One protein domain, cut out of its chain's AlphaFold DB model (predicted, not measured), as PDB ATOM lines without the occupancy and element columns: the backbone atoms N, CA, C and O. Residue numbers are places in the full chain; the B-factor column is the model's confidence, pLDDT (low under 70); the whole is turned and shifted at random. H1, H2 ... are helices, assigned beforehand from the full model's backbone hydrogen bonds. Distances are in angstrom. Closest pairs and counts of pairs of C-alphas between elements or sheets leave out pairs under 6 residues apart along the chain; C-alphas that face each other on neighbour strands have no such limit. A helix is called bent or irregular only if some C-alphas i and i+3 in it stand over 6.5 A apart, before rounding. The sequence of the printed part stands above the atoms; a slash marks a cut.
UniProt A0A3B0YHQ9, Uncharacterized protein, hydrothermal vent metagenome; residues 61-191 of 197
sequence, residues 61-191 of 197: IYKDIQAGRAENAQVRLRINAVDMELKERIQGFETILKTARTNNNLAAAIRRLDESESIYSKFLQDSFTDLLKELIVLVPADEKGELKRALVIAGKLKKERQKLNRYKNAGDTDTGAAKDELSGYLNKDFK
ATOM      1  N   ILE A  61     135.707 184.825 155.986       94.06
ATOM      2  CA  ILE A  61     137.108 184.604 155.588       94.06
ATOM      3  C   ILE A  61     137.909 183.979 156.738       94.06
ATOM      4  O   ILE A  61     138.671 183.036 156.537       94.06
ATOM      5  N   TYR A  62     137.722 184.474 157.963       92.75
ATOM      6  CA  TYR A  62     138.397 183.929 159.137       92.75
ATOM      7  C   TYR A  62     138.028 182.459 159.387       92.75
ATOM      8  O   TYR A  62     138.912 181.633 159.621       92.75
ATOM      9  N   LYS A  63     136.734 182.118 159.308       91.81
ATOM     10  CA  LYS A  63     136.251 180.740 159.468       91.81
ATOM     11  C   LYS A  63     136.793 179.815 158.386       91.81
ATOM     12  O   LYS A  63     137.177 178.697 158.711       91.81
ATOM     13  N   ASP A  64     136.856 180.278 157.143       90.75
ATOM     14  CA  ASP A  64     137.382 179.504 156.017       90.75
ATOM     15  C   ASP A  64     138.867 179.154 156.214       90.75
ATOM     16  O   ASP A  64     139.262 177.987 156.179       90.75
ATOM     17  N   ILE A  65     139.684 180.144 156.591       90.94
ATOM     18  CA  ILE A  65     141.100 179.926 156.927       90.94
ATOM     19  C   ILE A  65     141.244 178.963 158.113       90.94
ATOM     20  O   ILE A  65     142.124 178.095 158.116       90.94
ATOM     21  N   GLN A  66     140.406 179.109 159.144       89.19
ATOM     22  CA  GLN A  66     140.446 178.241 160.317       89.19
ATOM     23  C   GLN A  66     140.045 176.799 159.975       89.19
ATOM     24  O   GLN A  66     140.694 175.868 160.455       89.19
ATOM     25  N   ALA A  67     139.040 176.612 159.117       89.81
ATOM     26  CA  ALA A  67     138.618 175.307 158.621       89.81
ATOM     27  C   ALA A  67     139.739 174.633 157.821       89.81
ATOM     28  O   ALA A  67     140.101 173.498 158.128       89.81
ATOM     29  N   GLY A  68     140.385 175.362 156.905       86.75
ATOM     30  CA  GLY A  68     141.530 174.843 156.153       86.75
ATOM     31  C   GLY A  68     142.710 174.452 157.052       86.75
ATOM     32  O   GLY A  68     143.379 173.442 156.824       86.75
ATOM     33  N   ARG A  69     142.976 175.200 158.133       88.69
ATOM     34  CA  ARG A  69     144.001 174.815 159.126       88.69
ATOM     35  C   ARG A  69     143.610 173.565 159.910       88.69
ATOM     36  O   ARG A  69     144.470 172.721 160.153       88.69
ATOM     37  N   ALA A  70     142.344 173.450 160.306       90.12
ATOM     38  CA  ALA A  70     141.838 172.294 161.035       90.12
ATOM     39  C   ALA A  70     141.898 171.018 160.183       90.12
ATOM     40  O   ALA A  70     142.359 169.988 160.672       90.12
ATOM     41  N   GLU A  71     141.528 171.097 158.904       90.81
ATOM     42  CA  GLU A  71     141.633 169.985 157.956       90.81
ATOM     43  C   GLU A  71     143.091 169.536 157.788       90.81
ATOM     44  O   GLU A  71     143.417 168.365 157.978       90.81
ATOM     45  N   ASN A  72     144.006 170.483 157.560       88.94
ATOM     46  CA  ASN A  72     145.436 170.185 157.462       88.94
ATOM     47  C   ASN A  72     146.003 169.559 158.747       88.94
ATOM     48  O   ASN A  72     146.846 168.661 158.686       88.94
ATOM     49  N   ALA A  73     145.553 170.014 159.919       91.88
ATOM     50  CA  ALA A  73     145.945 169.425 161.194       91.88
ATOM     51  C   ALA A  73     145.438 167.980 161.324       91.88
ATOM     52  O   ALA A  73     146.202 167.102 161.726       91.88
ATOM     53  N   GLN A  74     144.191 167.706 160.933       93.19
ATOM     54  CA  GLN A  74     143.627 166.354 160.942       93.19
ATOM     55  C   GLN A  74     144.360 165.415 159.979       93.19
ATOM     56  O   GLN A  74     144.697 164.297 160.368       93.19
ATOM     57  N   VAL A  75     144.679 165.875 158.764       93.19
ATOM     58  CA  VAL A  75     145.469 165.104 157.791       93.19
ATOM     59  C   VAL A  75     146.844 164.766 158.364       93.19
ATOM     60  O   VAL A  75     147.254 163.608 158.326       93.19
ATOM     61  N   ARG A  76     147.536 165.731 158.984       92.31
ATOM     62  CA  ARG A  76     148.838 165.488 159.634       92.31
ATOM     63  C   ARG A  76     148.745 164.484 160.780       92.31
ATOM     64  O   ARG A  76     149.586 163.597 160.879       92.31
ATOM     65  N   LEU A  77     147.723 164.591 161.627       94.00
ATOM     66  CA  LEU A  77     147.490 163.618 162.697       94.00
ATOM     67  C   LEU A  77     147.218 162.220 162.133       94.00
ATOM     68  O   LEU A  77     147.705 161.232 162.685       94.00
ATOM     69  N   ARG A  78     146.477 162.126 161.023       94.69
ATOM     70  CA  ARG A  78     146.212 160.852 160.352       94.69
ATOM     71  C   ARG A  78     147.486 160.251 159.761       94.69
ATOM     72  O   ARG A  78     147.739 159.077 160.016       94.69
ATOM     73  N   ILE A  79     148.297 161.052 159.070       94.38
ATOM     74  CA  ILE A  79     149.617 160.654 158.556       94.38
ATOM     75  C   ILE A  79     150.473 160.096 159.691       94.38
ATOM     76  O   ILE A  79     150.931 158.965 159.594       94.38
ATOM     77  N   ASN A  80     150.616 160.833 160.796       93.19
ATOM     78  CA  ASN A  80     151.435 160.407 161.932       93.19
ATOM     79  C   ASN A  80     150.942 159.094 162.556       93.19
ATOM     80  O   ASN A  80     151.752 158.246 162.915       93.19
ATOM     81  N   ALA A  81     149.624 158.915 162.680       94.25
ATOM     82  CA  ALA A  81     149.059 157.688 163.233       94.25
ATOM     83  C   ALA A  81     149.344 156.473 162.336       94.25
ATOM     84  O   ALA A  81     149.737 155.424 162.842       94.25
ATOM     85  N   VAL A  82     149.166 156.617 161.016       94.38
ATOM     86  CA  VAL A  82     149.465 155.552 160.045       94.38
ATOM     87  C   VAL A  82     150.968 155.259 160.010       94.38
ATOM     88  O   VAL A  82     151.367 154.099 160.007       94.38
ATOM     89  N   ASP A  83     151.806 156.295 160.039       92.62
ATOM     90  CA  ASP A  83     153.266 156.171 160.024       92.62
ATOM     91  C   ASP A  83     153.796 155.436 161.266       92.62
ATOM     92  O   ASP A  83     154.603 154.512 161.158       92.62
ATOM     93  N   MET A  84     153.282 155.788 162.449       92.19
ATOM     94  CA  MET A  84     153.639 155.137 163.710       92.19
ATOM     95  C   MET A  84     153.212 153.665 163.729       92.19
ATOM     96  O   MET A  84     153.991 152.809 164.143       92.19
ATOM     97  N   GLU A  85     152.010 153.365 163.231       93.19
ATOM     98  CA  GLU A  85     151.535 151.990 163.097       93.19
ATOM     99  C   GLU A  85     152.446 151.180 162.162       93.19
ATOM    100  O   GLU A  85     152.957 150.135 162.561       93.19
ATOM    101  N   LEU A  86     152.718 151.677 160.948       92.44
ATOM    102  CA  LEU A  86     153.606 151.014 159.985       92.44
ATOM    103  C   LEU A  86     154.988 150.736 160.584       92.44
ATOM    104  O   LEU A  86     155.533 149.644 160.405       92.44
ATOM    105  N   LYS A  87     155.533 151.703 161.327       91.56
ATOM    106  CA  LYS A  87     156.818 151.571 162.009       91.56
ATOM    107  C   LYS A  87     156.818 150.435 163.030       91.56
ATOM    108  O   LYS A  87     157.728 149.608 162.986       91.56
ATOM    109  N   GLU A  88     155.814 150.348 163.898       91.69
ATOM    110  CA  GLU A  88     155.719 149.249 164.871       91.69
ATOM    111  C   GLU A  88     155.605 147.888 164.189       91.69
ATOM    112  O   GLU A  88     156.287 146.932 164.571       91.69
ATOM    113  N   ARG A  89     154.808 147.784 163.117       92.19
ATOM    114  CA  ARG A  89     154.678 146.518 162.381       92.19
ATOM    115  C   ARG A  89     156.005 146.082 161.764       92.19
ATOM    116  O   ARG A  89     156.358 144.905 161.846       92.19
ATOM    117  N   ILE A  90     156.762 147.023 161.193       92.00
ATOM    118  CA  ILE A  90     158.104 146.769 160.645       92.00
ATOM    119  C   ILE A  90     159.070 146.331 161.753       92.00
ATOM    120  O   ILE A  90     159.820 145.375 161.560       92.00
ATOM    121  N   GLN A  91     159.039 146.976 162.921       90.44
ATOM    122  CA  GLN A  91     159.885 146.600 164.057       90.44
ATOM    123  C   GLN A  91     159.552 145.205 164.596       90.44
ATOM    124  O   GLN A  91     160.456 144.407 164.867       90.44
ATOM    125  N   GLY A  92     158.264 144.870 164.694       90.62
ATOM    126  CA  GLY A  92     157.809 143.529 165.056       90.62
ATOM    127  C   GLY A  92     158.265 142.477 164.044       90.62
ATOM    128  O   GLY A  92     158.807 141.441 164.429       90.62
ATOM    129  N   PHE A  93     158.112 142.766 162.749       92.12
ATOM    130  CA  PHE A  93     158.622 141.917 161.671       92.12
ATOM    131  C   PHE A  93     160.130 141.683 161.795       92.12
ATOM    132  O   PHE A  93     160.572 140.536 161.794       92.12
ATOM    133  N   GLU A  94     160.915 142.746 161.965       91.06
ATOM    134  CA  GLU A  94     162.368 142.665 162.100       91.06
ATOM    135  C   GLU A  94     162.795 141.840 163.323       91.06
ATOM    136  O   GLU A  94     163.717 141.026 163.240       91.06
ATOM    137  N   THR A  95     162.113 142.018 164.455       91.44
ATOM    138  CA  THR A  95     162.415 141.304 165.702       91.44
ATOM    139  C   THR A  95     162.221 139.796 165.545       91.44
ATOM    140  O   THR A  95     163.090 139.004 165.925       91.44
ATOM    141  N   ILE A  96     161.112 139.382 164.926       91.38
ATOM    142  CA  ILE A  96     160.843 137.962 164.663       91.38
ATOM    143  C   ILE A  96     161.799 137.435 163.589       91.38
ATOM    144  O   ILE A  96     162.333 136.335 163.729       91.38
ATOM    145  N   LEU A  97     162.083 138.222 162.546       91.19
ATOM    146  CA  LEU A  97     162.993 137.815 161.477       91.19
ATOM    147  C   LEU A  97     164.403 137.523 162.010       91.19
ATOM    148  O   LEU A  97     164.997 136.506 161.649       91.19
ATOM    149  N   LYS A  98     164.928 138.361 162.915       90.94
ATOM    150  CA  LYS A  98     166.251 138.161 163.537       90.94
ATOM    151  C   LYS A  98     166.361 136.802 164.227       90.94
ATOM    152  O   LYS A  98     167.370 136.111 164.065       90.94
ATOM    153  N   THR A  99     165.313 136.386 164.934       91.00
ATOM    154  CA  THR A  99     165.284 135.136 165.709       91.00
ATOM    155  C   THR A  99     164.759 133.931 164.922       91.00
ATOM    156  O   THR A  99     164.850 132.799 165.400       91.00
ATOM    157  N   ALA A 100     164.262 134.131 163.699       89.56
ATOM    158  CA  ALA A 100     163.742 133.057 162.867       89.56
ATOM    159  C   ALA A 100     164.836 132.049 162.472       89.56
ATOM    160  O   ALA A 100     165.918 132.434 162.013       89.56
ATOM    161  N   ARG A 101     164.524 130.758 162.662       86.12
ATOM    162  CA  ARG A 101     165.372 129.593 162.333       86.12
ATOM    163  C   ARG A 101     164.656 128.540 161.477       86.12
ATOM    164  O   ARG A 101     165.241 127.523 161.140       86.12
ATOM    165  N   THR A 102     163.369 128.743 161.204       85.94
ATOM    166  CA  THR A 102     162.501 127.798 160.491       85.94
ATOM    167  C   THR A 102     161.633 128.562 159.500       85.94
ATOM    168  O   THR A 102     161.329 129.739 159.720       85.94
ATOM    169  N   ASN A 103     161.170 127.888 158.445       85.50
ATOM    170  CA  ASN A 103     160.255 128.483 157.464       85.50
ATOM    171  C   ASN A 103     158.948 128.956 158.116       85.50
ATOM    172  O   ASN A 103     158.399 129.989 157.736       85.50
ATOM    173  N   ASN A 104     158.504 128.269 159.173       86.25
ATOM    174  CA  ASN A 104     157.365 128.692 159.987       86.25
ATOM    175  C   ASN A 104     157.637 130.010 160.725       86.25
ATOM    176  O   ASN A 104     156.770 130.881 160.738       86.25
ATOM    177  N   ASN A 105     158.834 130.196 161.293       88.00
ATOM    178  CA  ASN A 105     159.199 131.452 161.954       88.00
ATOM    179  C   ASN A 105     159.333 132.600 160.941       88.00
ATOM    180  O   ASN A 105     158.926 133.720 161.240       88.00
ATOM    181  N   LEU A 106     159.841 132.330 159.732       89.62
ATOM    182  CA  LEU A 106     159.891 133.317 158.645       89.62
ATOM    183  C   LEU A 106     158.482 133.711 158.178       89.62
ATOM    184  O   LEU A 106     158.171 134.898 158.068       89.62
ATOM    185  N   ALA A 107     157.590 132.737 157.983       89.94
ATOM    186  CA  ALA A 107     156.191 132.997 157.650       89.94
ATOM    187  C   ALA A 107     155.471 133.769 158.769       89.94
ATOM    188  O   ALA A 107     154.672 134.662 158.482       89.94
ATOM    189  N   ALA A 108     155.773 133.462 160.036       89.44
ATOM    190  CA  ALA A 108     155.262 134.189 161.195       89.44
ATOM    191  C   ALA A 108     155.786 135.632 161.251       89.44
ATOM    192  O   ALA A 108     155.011 136.532 161.573       89.44
ATOM    193  N   ALA A 109     157.048 135.868 160.880       91.50
ATOM    194  CA  ALA A 109     157.604 137.212 160.764       91.50
ATOM    195  C   ALA A 109     156.819 138.026 159.727       91.50
ATOM    196  O   ALA A 109     156.313 139.097 160.049       91.50
ATOM    197  N   ILE A 110     156.637 137.499 158.510       91.44
ATOM    198  CA  ILE A 110     155.880 138.208 157.464       91.44
ATOM    199  C   ILE A 110     154.431 138.439 157.906       91.44
ATOM    200  O   ILE A 110     153.878 139.514 157.700       91.44
ATOM    201  N   ARG A 111     153.817 137.445 158.557       90.75
ATOM    202  CA  ARG A 111     152.462 137.550 159.107       90.75
ATOM    203  C   ARG A 111     152.318 138.687 160.117       90.75
ATOM    204  O   ARG A 111     151.265 139.313 160.150       90.75
ATOM    205  N   ARG A 112     153.364 138.987 160.893       90.12
ATOM    206  CA  ARG A 112     153.351 140.085 161.868       90.12
ATOM    207  C   ARG A 112     153.135 141.456 161.224       90.12
ATOM    208  O   ARG A 112     152.617 142.335 161.898       90.12
ATOM    209  N   LEU A 113     153.458 141.631 159.939       90.25
ATOM    210  CA  LEU A 113     153.142 142.870 159.221       90.25
ATOM    211  C   LEU A 113     151.626 143.097 159.097       90.25
ATOM    212  O   LEU A 113     151.171 144.233 159.158       90.25
ATOM    213  N   ASP A 114     150.834 142.036 158.956       87.19
ATOM    214  CA  ASP A 114     149.379 142.145 158.795       87.19
ATOM    215  C   ASP A 114     148.624 141.959 160.117       87.19
ATOM    216  O   ASP A 114     147.625 142.623 160.351       87.19
ATOM    217  N   GLU A 115     149.113 141.079 160.993       81.44
ATOM    218  CA  GLU A 115     148.444 140.658 162.234       81.44
ATOM    219  C   GLU A 115     149.116 141.272 163.481       81.44
ATOM    220  O   GLU A 115     149.221 140.633 164.531       81.44
ATOM    221  N   SER A 116     149.669 142.487 163.368       71.56
ATOM    222  CA  SER A 116     150.303 143.146 164.515       71.56
ATOM    223  C   SER A 116     149.278 143.489 165.593       71.56
ATOM    224  O   SER A 116     148.151 143.878 165.293       71.56
ATOM    225  N   GLU A 117     149.704 143.422 166.857       76.62
ATOM    226  CA  GLU A 117     149.045 144.180 167.918       76.62
ATOM    227  C   GLU A 117     149.192 145.642 167.518       76.62
ATOM    228  O   GLU A 117     150.306 146.165 167.437       76.62
ATOM    229  N   SER A 118     148.083 146.238 167.101       77.75
ATOM    230  CA  SER A 118     148.086 147.608 166.624       77.75
ATOM    231  C   SER A 118     148.175 148.556 167.812       77.75
ATOM    232  O   SER A 118     147.516 148.335 168.830       77.75
ATOM    233  N   ILE A 119     148.941 149.641 167.670       79.88
ATOM    234  CA  ILE A 119     148.962 150.717 168.673       79.88
ATOM    235  C   ILE A 119     147.577 151.357 168.764       79.88
ATOM    236  O   ILE A 119     147.112 151.737 169.839       79.88
ATOM    237  N   TYR A 120     146.913 151.489 167.615       84.56
ATOM    238  CA  TYR A 120     145.603 152.105 167.514       84.56
ATOM    239  C   TYR A 120     144.563 151.054 167.153       84.56
ATOM    240  O   TYR A 120     144.543 150.548 166.039       84.56
ATOM    241  N   SER A 121     143.600 150.820 168.045       85.31
ATOM    242  CA  SER A 121     142.516 149.842 167.842       85.31
ATOM    243  C   SER A 121     141.815 149.937 166.477       85.31
ATOM    244  O   SER A 121     141.396 148.925 165.922       85.31
ATOM    245  N   LYS A 122     141.733 151.139 165.896       88.00
ATOM    246  CA  LYS A 122     141.152 151.375 164.566       88.00
ATOM    247  C   LYS A 122     141.885 150.677 163.410       88.00
ATOM    248  O   LYS A 122     141.243 150.414 162.408       88.00
ATOM    249  N   PHE A 123     143.181 150.380 163.537       90.56
ATOM    250  CA  PHE A 123     143.982 149.751 162.477       90.56
ATOM    251  C   PHE A 123     144.072 148.224 162.615       90.56
ATOM    252  O   PHE A 123     144.766 147.578 161.832       90.56
ATOM    253  N   LEU A 124     143.372 147.620 163.584       85.50
ATOM    254  CA  LEU A 124     143.397 146.168 163.817       85.50
ATOM    255  C   LEU A 124     142.936 145.348 162.602       85.50
ATOM    256  O   LEU A 124     143.372 144.213 162.434       85.50
ATOM    257  N   GLN A 125     142.047 145.904 161.778       87.88
ATOM    258  CA  GLN A 125     141.527 145.238 160.579       87.88
ATOM    259  C   GLN A 125     142.290 145.622 159.305       87.88
ATOM    260  O   GLN A 125     142.129 144.966 158.277       87.88
ATOM    261  N   ASP A 126     143.130 146.656 159.369       90.88
ATOM    262  CA  ASP A 126     143.832 147.174 158.204       90.88
ATOM    263  C   ASP A 126     145.109 146.369 157.955       90.88
ATOM    264  O   ASP A 126     145.964 146.213 158.835       90.88
ATOM    265  N   SER A 127     145.262 145.869 156.729       92.19
ATOM    266  CA  SER A 127     146.489 145.184 156.320       92.19
ATOM    267  C   SER A 127     147.644 146.174 156.170       92.19
ATOM    268  O   SER A 127     147.437 147.363 155.908       92.19
ATOM    269  N   PHE A 128     148.888 145.686 156.232       92.50
ATOM    270  CA  PHE A 128     150.064 146.535 156.004       92.50
ATOM    271  C   PHE A 128     150.003 147.244 154.643       92.50
ATOM    272  O   PHE A 128     150.362 148.414 154.503       92.50
ATOM    273  N   THR A 129     149.504 146.538 153.622       93.81
ATOM    274  CA  THR A 129     149.341 147.101 152.280       93.81
ATOM    275  C   THR A 129     148.287 148.196 152.210       93.81
ATOM    276  O   THR A 129     148.447 149.117 151.412       93.81
ATOM    277  N   ASP A 130     147.222 148.111 153.004       94.25
ATOM    278  CA  ASP A 130     146.155 149.112 152.978       94.25
ATOM    279  C   ASP A 130     146.585 150.381 153.709       94.25
ATOM    280  O   ASP A 130     146.416 151.468 153.162       94.25
ATOM    281  N   LEU A 131     147.296 150.241 154.831       94.31
ATOM    282  CA  LEU A 131     147.946 151.362 155.516       94.31
ATOM    283  C   LEU A 131     148.952 152.087 154.607       94.31
ATOM    284  O   LEU A 131     148.975 153.315 154.556       94.31
ATOM    285  N   LEU A 132     149.750 151.347 153.827       94.50
ATOM    286  CA  LEU A 132     150.663 151.951 152.849       94.50
ATOM    287  C   LEU A 132     149.922 152.709 151.742       94.50
ATOM    288  O   LEU A 132     150.331 153.812 151.382       94.50
ATOM    289  N   LYS A 133     148.843 152.141 151.184       95.75
ATOM    290  CA  LYS A 133     148.027 152.827 150.167       95.75
ATOM    291  C   LYS A 133     147.394 154.089 150.732       95.75
ATOM    292  O   LYS A 133     147.414 155.118 150.061       95.75
ATOM    293  N   GLU A 134     146.858 154.009 151.945       95.38
ATOM    294  CA  GLU A 134     146.284 155.156 152.632       95.38
ATOM    295  C   GLU A 134     147.333 156.260 152.791       95.38
ATOM    296  O   GLU A 134     147.109 157.395 152.368       95.38
ATOM    297  N   LEU A 135     148.519 155.917 153.297       94.69
ATOM    298  CA  LEU A 135     149.601 156.880 153.461       94.69
ATOM    299  C   LEU A 135     150.006 157.517 152.120       94.69
ATOM    300  O   LEU A 135     150.169 158.730 152.058       94.69
ATOM    301  N   ILE A 136     150.082 156.746 151.024       95.19
ATOM    302  CA  ILE A 136     150.374 157.260 149.667       95.19
ATOM    303  C   ILE A 136     149.352 158.306 149.201       95.19
ATOM    304  O   ILE A 136     149.705 159.226 148.452       95.19
ATOM    305  N   VAL A 137     148.084 158.155 149.584       95.69
ATOM    306  CA  VAL A 137     147.034 159.122 149.244       95.69
ATOM    307  C   VAL A 137     147.206 160.405 150.055       95.69
ATOM    308  O   VAL A 137     147.087 161.486 149.480       95.69
ATOM    309  N   LEU A 138     147.536 160.284 151.344       93.44
ATOM    310  CA  LEU A 138     147.610 161.405 152.285       93.44
ATOM    311  C   LEU A 138     148.883 162.259 152.161       93.44
ATOM    312  O   LEU A 138     148.833 163.456 152.439       93.44
ATOM    313  N   VAL A 139     150.021 161.676 151.776       93.12
ATOM    314  CA  VAL A 139     151.301 162.407 151.716       93.12
ATOM    315  C   VAL A 139     151.452 163.256 150.440       93.12
ATOM    316  O   VAL A 139     150.847 162.934 149.406       93.12
ATOM    317  N   PRO A 140     152.285 164.317 150.457       90.38
ATOM    318  CA  PRO A 140     152.586 165.088 149.257       90.38
ATOM    319  C   PRO A 140     153.403 164.284 148.228       90.38
ATOM    320  O   PRO A 140     153.901 163.188 148.493       90.38
ATOM    321  N   ALA A 141     153.431 164.770 146.981       89.62
ATOM    322  CA  ALA A 141     153.866 163.996 145.814       89.62
ATOM    323  C   ALA A 141     155.339 163.550 145.856       89.62
ATOM    324  O   ALA A 141     155.664 162.475 145.349       89.62
ATOM    325  N   ASP A 142     156.194 164.353 146.479       88.12
ATOM    326  CA  ASP A 142     157.619 164.112 146.701       88.12
ATOM    327  C   ASP A 142     157.882 162.870 147.568       88.12
ATOM    328  O   ASP A 142     158.813 162.112 147.299       88.12
ATOM    329  N   GLU A 143     157.007 162.576 148.531       85.62
ATOM    330  CA  GLU A 143     157.162 161.439 149.450       85.62
ATOM    331  C   GLU A 143     156.592 160.119 148.891       85.62
ATOM    332  O   GLU A 143     156.916 159.024 149.363       85.62
ATOM    333  N   LYS A 144     155.760 160.178 147.842       91.12
ATOM    334  CA  LYS A 144     155.061 158.992 147.301       91.12
ATOM    335  C   LYS A 144     156.002 157.963 146.686       91.12
ATOM    336  O   LYS A 144     155.651 156.785 146.619       91.12
ATOM    337  N   GLY A 145     157.168 158.387 146.193       89.31
ATOM    338  CA  GLY A 145     158.116 157.504 145.508       89.31
ATOM    339  C   GLY A 145     158.612 156.370 146.405       89.31
ATOM    340  O   GLY A 145     158.621 155.210 145.995       89.31
ATOM    341  N   GLU A 146     158.963 156.697 147.646       86.81
ATOM    342  CA  GLU A 146     159.409 155.736 148.654       86.81
ATOM    343  C   GLU A 146     158.295 154.774 149.061       86.81
ATOM    344  O   GLU A 146     158.462 153.556 149.000       86.81
ATOM    345  N   LEU A 147     157.119 155.310 149.379       90.81
ATOM    346  CA  LEU A 147     155.978 154.507 149.806       90.81
ATOM    347  C   LEU A 147     155.501 153.529 148.723       90.81
ATOM    348  O   LEU A 147     155.141 152.392 149.024       90.81
ATOM    349  N   LYS A 148     155.552 153.927 147.445       92.19
ATOM    350  CA  LYS A 148     155.252 153.028 146.321       92.19
ATOM    351  C   LYS A 148     156.233 151.856 146.247       92.19
ATOM    352  O   LYS A 148     155.806 150.740 145.956       92.19
ATOM    353  N   ARG A 149     157.522 152.074 146.538       89.69
ATOM    354  CA  ARG A 149     158.513 150.985 146.615       89.69
ATOM    355  C   ARG A 149     158.191 150.028 147.762       89.69
ATOM    356  O   ARG A 149     158.130 148.822 147.526       89.69
ATOM    357  N   ALA A 150     157.882 150.551 148.952       90.50
ATOM    358  CA  ALA A 150     157.414 149.730 150.074       90.50
ATOM    359  C   ALA A 150     156.169 148.910 149.716       90.50
ATOM    360  O   ALA A 150     156.107 147.724 150.031       90.50
ATOM    361  N   LEU A 151     155.202 149.503 149.012       93.00
ATOM    362  CA  LEU A 151     153.982 148.808 148.599       93.00
ATOM    363  C   LEU A 151     154.273 147.632 147.655       93.00
ATOM    364  O   LEU A 151     153.709 146.549 147.821       93.00
ATOM    365  N   VAL A 152     155.180 147.813 146.690       92.88
ATOM    366  CA  VAL A 152     155.618 146.728 145.794       92.88
ATOM    367  C   VAL A 152     156.221 145.575 146.596       92.88
ATOM    368  O   VAL A 152     155.965 144.404 146.306       92.88
ATOM    369  N   ILE A 153     156.994 145.891 147.629       90.69
ATOM    370  CA  ILE A 153     157.694 144.900 148.448       90.69
ATOM    371  C   ILE A 153     156.755 144.197 149.402       90.69
ATOM    372  O   ILE A 153     156.835 142.980 149.514       90.69
ATOM    373  N   ALA A 154     155.810 144.909 150.006       91.88
ATOM    374  CA  ALA A 154     154.722 144.291 150.750       91.88
ATOM    375  C   ALA A 154     153.991 143.246 149.884       91.88
ATOM    376  O   ALA A 154     153.706 142.134 150.335       91.88
ATOM    377  N   GLY A 155     153.787 143.547 148.595       91.44
ATOM    378  CA  GLY A 155     153.275 142.586 147.618       91.44
ATOM    379  C   GLY A 155     154.179 141.362 147.411       91.44
ATOM    380  O   GLY A 155     153.674 140.240 147.338       91.44
ATOM    381  N   LYS A 156     155.506 141.546 147.336       91.81
ATOM    382  CA  LYS A 156     156.480 140.439 147.246       91.81
ATOM    383  C   LYS A 156     156.484 139.586 148.515       91.81
ATOM    384  O   LYS A 156     156.335 138.374 148.418       91.81
ATOM    385  N   LEU A 157     156.535 140.209 149.690       90.94
ATOM    386  CA  LEU A 157     156.486 139.539 150.991       90.94
ATOM    387  C   LEU A 157     155.227 138.682 151.143       90.94
ATOM    388  O   LEU A 157     155.304 137.542 151.593       90.94
ATOM    389  N   LYS A 158     154.069 139.177 150.692       90.75
ATOM    390  CA  LYS A 158     152.826 138.395 150.691       90.75
ATOM    391  C   LYS A 158     152.937 137.126 149.835       90.75
ATOM    392  O   LYS A 158     152.451 136.073 150.247       90.75
ATOM    393  N   LYS A 159     153.593 137.205 148.670       91.00
ATOM    394  CA  LYS A 159     153.868 136.036 147.814       91.00
ATOM    395  C   LYS A 159     154.861 135.077 148.475       91.00
ATOM    396  O   LYS A 159     154.622 133.873 148.465       91.00
ATOM    397  N   GLU A 160     155.917 135.590 149.102       89.25
ATOM    398  CA  GLU A 160     156.889 134.767 149.833       89.25
ATOM    399  C   GLU A 160     156.251 134.039 151.022       89.25
ATOM    400  O   GLU A 160     156.446 132.836 151.183       89.25
ATOM    401  N   ARG A 161     155.368 134.696 151.784       88.44
ATOM    402  CA  ARG A 161     154.574 134.036 152.837       88.44
ATOM    403  C   ARG A 161     153.764 132.862 152.288       88.44
ATOM    404  O   ARG A 161     153.707 131.807 152.917       88.44
ATOM    405  N   GLN A 162     153.132 133.027 151.123       87.38
ATOM    406  CA  GLN A 162     152.378 131.942 150.489       87.38
ATOM    407  C   GLN A 162     153.281 130.769 150.104       87.38
ATOM    408  O   GLN A 162     152.871 129.625 150.290       87.38
ATOM    409  N   LYS A 163     154.494 131.031 149.601       86.56
ATOM    410  CA  LYS A 163     155.480 129.980 149.311       86.56
ATOM    411  C   LYS A 163     155.920 129.270 150.588       86.56
ATOM    412  O   LYS A 163     155.793 128.055 150.659       86.56
ATOM    413  N   LEU A 164     156.332 130.010 151.619       84.50
ATOM    414  CA  LEU A 164     156.776 129.457 152.906       84.50
ATOM    415  C   LEU A 164     155.705 128.574 153.565       84.50
ATOM    416  O   LEU A 164     156.017 127.505 154.084       84.50
ATOM    417  N   ASN A 165     154.428 128.956 153.470       79.94
ATOM    418  CA  ASN A 165     153.321 128.139 153.973       79.94
ATOM    419  C   ASN A 165     153.140 126.809 153.219       79.94
ATOM    420  O   ASN A 165     152.611 125.864 153.800       79.94
ATOM    421  N   ARG A 166     153.565 126.704 151.951       76.38
ATOM    422  CA  ARG A 166     153.533 125.434 151.198       76.38
ATOM    423  C   ARG A 166     154.594 124.453 151.696       76.38
ATOM    424  O   ARG A 166     154.355 123.252 151.671       76.38
ATOM    425  N   TYR A 167     155.710 124.960 152.219       67.38
ATOM    426  CA  TYR A 167     156.776 124.155 152.824       67.38
ATOM    427  C   TYR A 167     156.473 123.716 154.261       67.38
ATOM    428  O   TYR A 167     157.255 122.978 154.840       67.38
ATOM    429  N   LYS A 168     155.317 124.085 154.832       61.47
ATOM    430  CA  LYS A 168     154.899 123.703 156.194       61.47
ATOM    431  C   LYS A 168     154.868 122.180 156.435       61.47
ATOM    432  O   LYS A 168     154.928 121.757 157.586       61.47
ATOM    433  N   ASN A 169     154.809 121.379 155.364       55.66
ATOM    434  CA  ASN A 169     154.771 119.911 155.406       55.66
ATOM    435  C   ASN A 169     156.079 119.231 154.962       55.66
ATOM    436  O   ASN A 169     156.201 118.017 155.098       55.66
ATOM    437  N   ALA A 170     157.046 119.979 154.428       55.00
ATOM    438  CA  ALA A 170     158.383 119.470 154.148       55.00
ATOM    439  C   ALA A 170     159.249 119.872 155.344       55.00
ATOM    440  O   ALA A 170     159.270 121.046 155.698       55.00
ATOM    441  N   GLY A 171     159.915 118.934 156.017       56.31
ATOM    442  CA  GLY A 171     160.780 119.205 157.179       56.31
ATOM    443  C   GLY A 171     162.055 119.988 156.839       56.31
ATOM    444  O   GLY A 171     163.124 119.660 157.341       56.31
ATOM    445  N   ASP A 172     161.949 120.965 155.943       59.03
ATOM    446  CA  ASP A 172     163.039 121.610 155.240       59.03
ATOM    447  C   ASP A 172     163.664 122.710 156.103       59.03
ATOM    448  O   ASP A 172     162.990 123.626 156.594       59.03
ATOM    449  N   THR A 173     164.964 122.560 156.332       57.75
ATOM    450  CA  THR A 173     165.781 123.316 157.286       57.75
ATOM    451  C   THR A 173     166.637 124.393 156.627       57.75
ATOM    452  O   THR A 173     167.222 125.204 157.354       57.75
ATOM    453  N   ASP A 174     166.686 124.471 155.291       66.38
ATOM    454  CA  ASP A 174     167.433 125.531 154.611       66.38
ATOM    455  C   ASP A 174     166.654 126.854 154.614       66.38
ATOM    456  O   ASP A 174     165.883 127.203 153.721       66.38
ATOM    457  N   THR A 175     166.834 127.583 155.710       74.31
ATOM    458  CA  THR A 175     166.188 128.873 155.980       74.31
ATOM    459  C   THR A 175     167.118 130.053 155.737       74.31
ATOM    460  O   THR A 175     166.670 131.197 155.825       74.31
ATOM    461  N   GLY A 176     168.395 129.795 155.427       80.50
ATOM    462  CA  GLY A 176     169.422 130.823 155.255       80.50
ATOM    463  C   GLY A 176     169.110 131.729 154.072       80.50
ATOM    464  O   GLY A 176     168.921 132.929 154.253       80.50
ATOM    465  N   ALA A 177     168.921 131.139 152.889       83.88
ATOM    466  CA  ALA A 177     168.636 131.887 151.665       83.88
ATOM    467  C   ALA A 177     167.348 132.730 151.765       83.88
ATOM    468  O   ALA A 177     167.342 133.909 151.410       83.88
ATOM    469  N   ALA A 178     166.269 132.159 152.312       84.38
ATOM    470  CA  ALA A 178     165.005 132.874 152.493       84.38
ATOM    471  C   ALA A 178     165.125 134.006 153.529       84.38
ATOM    472  O   ALA A 178     164.581 135.095 153.341       84.38
ATOM    473  N   LYS A 179     165.856 133.781 154.627       86.50
ATOM    474  CA  LYS A 179     166.109 134.808 155.643       86.50
ATOM    475  C   LYS A 179     166.964 135.951 155.094       86.50
ATOM    476  O   LYS A 179     166.678 137.111 155.405       86.50
ATOM    477  N   ASP A 180     167.965 135.644 154.276       87.44
ATOM    478  CA  ASP A 180     168.825 136.634 153.629       87.44
ATOM    479  C   ASP A 180     168.041 137.480 152.622       87.44
ATOM    480  O   ASP A 180     168.154 138.708 152.629       87.44
ATOM    481  N   GLU A 181     167.165 136.860 151.825       87.19
ATOM    482  CA  GLU A 181     166.276 137.579 150.908       87.19
ATOM    483  C   GLU A 181     165.340 138.539 151.663       87.19
ATOM    484  O   GLU A 181     165.259 139.729 151.338       87.19
ATOM    485  N   LEU A 182     164.687 138.056 152.726       85.94
ATOM    486  CA  LEU A 182     163.798 138.869 153.563       85.94
ATOM    487  C   LEU A 182     164.540 140.023 154.252       85.94
ATOM    488  O   LEU A 182     164.026 141.142 154.336       85.94
ATOM    489  N   SER A 183     165.770 139.774 154.699       85.81
ATOM    490  CA  SER A 183     166.649 140.800 155.266       85.81
ATOM    491  C   SER A 183     167.083 141.823 154.209       85.81
ATOM    492  O   SER A 183     167.234 143.010 154.514       85.81
ATOM    493  N   GLY A 184     167.225 141.396 152.951       85.06
ATOM    494  CA  GLY A 184     167.477 142.261 151.802       85.06
ATOM    495  C   GLY A 184     166.385 143.314 151.611       85.06
ATOM    496  O   GLY A 184     166.708 144.500 151.492       85.06
ATOM    497  N   TYR A 185     165.111 142.906 151.682       83.44
ATOM    498  CA  TYR A 185     163.970 143.827 151.613       83.44
ATOM    499  C   TYR A 185     164.004 144.871 152.742       83.44
ATOM    500  O   TYR A 185     163.769 146.058 152.513       83.44
ATOM    501  N   LEU A 186     164.363 144.463 153.963       77.81
ATOM    502  CA  LEU A 186     164.497 145.377 155.106       77.81
ATOM    503  C   LEU A 186     165.635 146.391 154.954       77.81
ATOM    504  O   LEU A 186     165.495 147.546 155.367       77.81
ATOM    505  N   ASN A 187     166.777 145.967 154.414       73.69
ATOM    506  CA  ASN A 187     167.984 146.791 154.360       73.69
ATOM    507  C   ASN A 187     167.982 147.787 153.198       73.69
ATOM    508  O   ASN A 187     168.444 148.915 153.370       73.69
ATOM    509  N   LYS A 188     167.491 147.381 152.024       68.88
ATOM    510  CA  LYS A 188     167.520 148.233 150.829       68.88
ATOM    511  C   LYS A 188     166.294 149.121 150.718       68.88
ATOM    512  O   LYS A 188     166.412 150.263 150.282       68.88
ATOM    513  N   ASP A 189     165.142 148.622 151.157       66.56
ATOM    514  CA  ASP A 189     163.892 149.166 150.657       66.56
ATOM    515  C   ASP A 189     162.908 149.642 151.732       66.56
ATOM    516  O   ASP A 189     162.074 150.494 151.440       66.56
ATOM    517  N   PHE A 190     163.023 149.168 152.978       68.19
ATOM    518  CA  PHE A 190     162.281 149.718 154.127       68.19
ATOM    519  C   PHE A 190     163.042 150.817 154.880       68.19
ATOM    520  O   PHE A 190     162.606 151.254 155.943       68.19
ATOM    521  N   LYS A 191     164.144 151.339 154.322       66.25
ATOM    522  CA  LYS A 191     164.863 152.516 154.852       66.25
ATOM    523  C   LYS A 191     164.111 153.838 154.592       66.25
ATOM    524  O   LYS A 191     164.716 154.887 154.401       66.25
TER     525      LYS A 191
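What this domain is: This is residues 61 to 191 of the 197 residues of an uncharacterized protein of hydrothermal vent metagenome (UniProt A0A3B0YHQ9). One very long helix, H1, forms one side of a bundle of five helices and sticks out of it with residues 61 to 74 as a free arm. In the bundle, H2 and H3 follow each other nearly end to end, sandwiched between H1 and H4, while H5 runs beside the far part of H1, near H2 and H4. The printed part has 131 residues, with five named helices in the order H1 to H5 and no named strand, and its class is all helix. The whole is loose, with a radius of gyration of the C-alphas of 17.7 A, and spans 69 by 29 by 21 A, the free arm adding to its length.

Where its parts are: H1 is residues 61 to 99, 57.8 A long, from C-alpha 61 at (137.108, 184.604, 155.588) to C-alpha 99 at (165.284, 135.136, 165.709). H2 is residues 103 to 114, 17.5 A long, and H3 is residues 128 to 138, 15.5 A long. H4, residues 144 to 169, is 39.9 A long and irregular: C-alphas 166 and 169 are 7.1 A apart. H5, residues 176 to 188, is 18.1 A long and ends with C-alpha 188 at (167.520, 148.233, 150.829).

How they stand to each other: H1 and H2 form a helical hairpin at a shallow tilt of 8 degrees; H1 touches H2 with residues 89 to 97 alone, and the closest C-alphas, of Phe 93 and Ala 109, are 4.9 A apart. H1 touches H3 with residues 75 to 89 alone, opposite ways at a shallow tilt of 27 degrees, closest at the C-alphas of Ile 79 and Leu 135, 6.3 A. H3 and H4 form a second helical hairpin, at a shallow tilt of 9 degrees, with the C-alphas of Ile 136 and Lys 144 closest at 5.5 A. H2 touches H4 at a tilt of 38 degrees, only just steep, with the C-alphas of Ala 107 and Arg 161 closest at 5.2 A. H1 and H4 are apart. H5 only just touches H1, with 3 pairs of C-alphas within 8 A, closest at Leu 97 and Lys 179, 7.3 A. H5 and H4 are close but not clearly touching. Every O i to N i+4 pair is within hydrogen-bond range in H3 and H5; the counts are 34 of 35 in H1, 6 of 8 in H2 and 20 of 22 in H4.

The domain as a whole: The two C-alphas farthest apart, of Ile 61 and Gly 171, are 69.6 A apart. The printed part has no cut. The link from H2 to H3, residues 115 to 127, is long. The mean pLDDT of the printed part is 86.7; residues 167 to 174 and 188 to 191 are under 70.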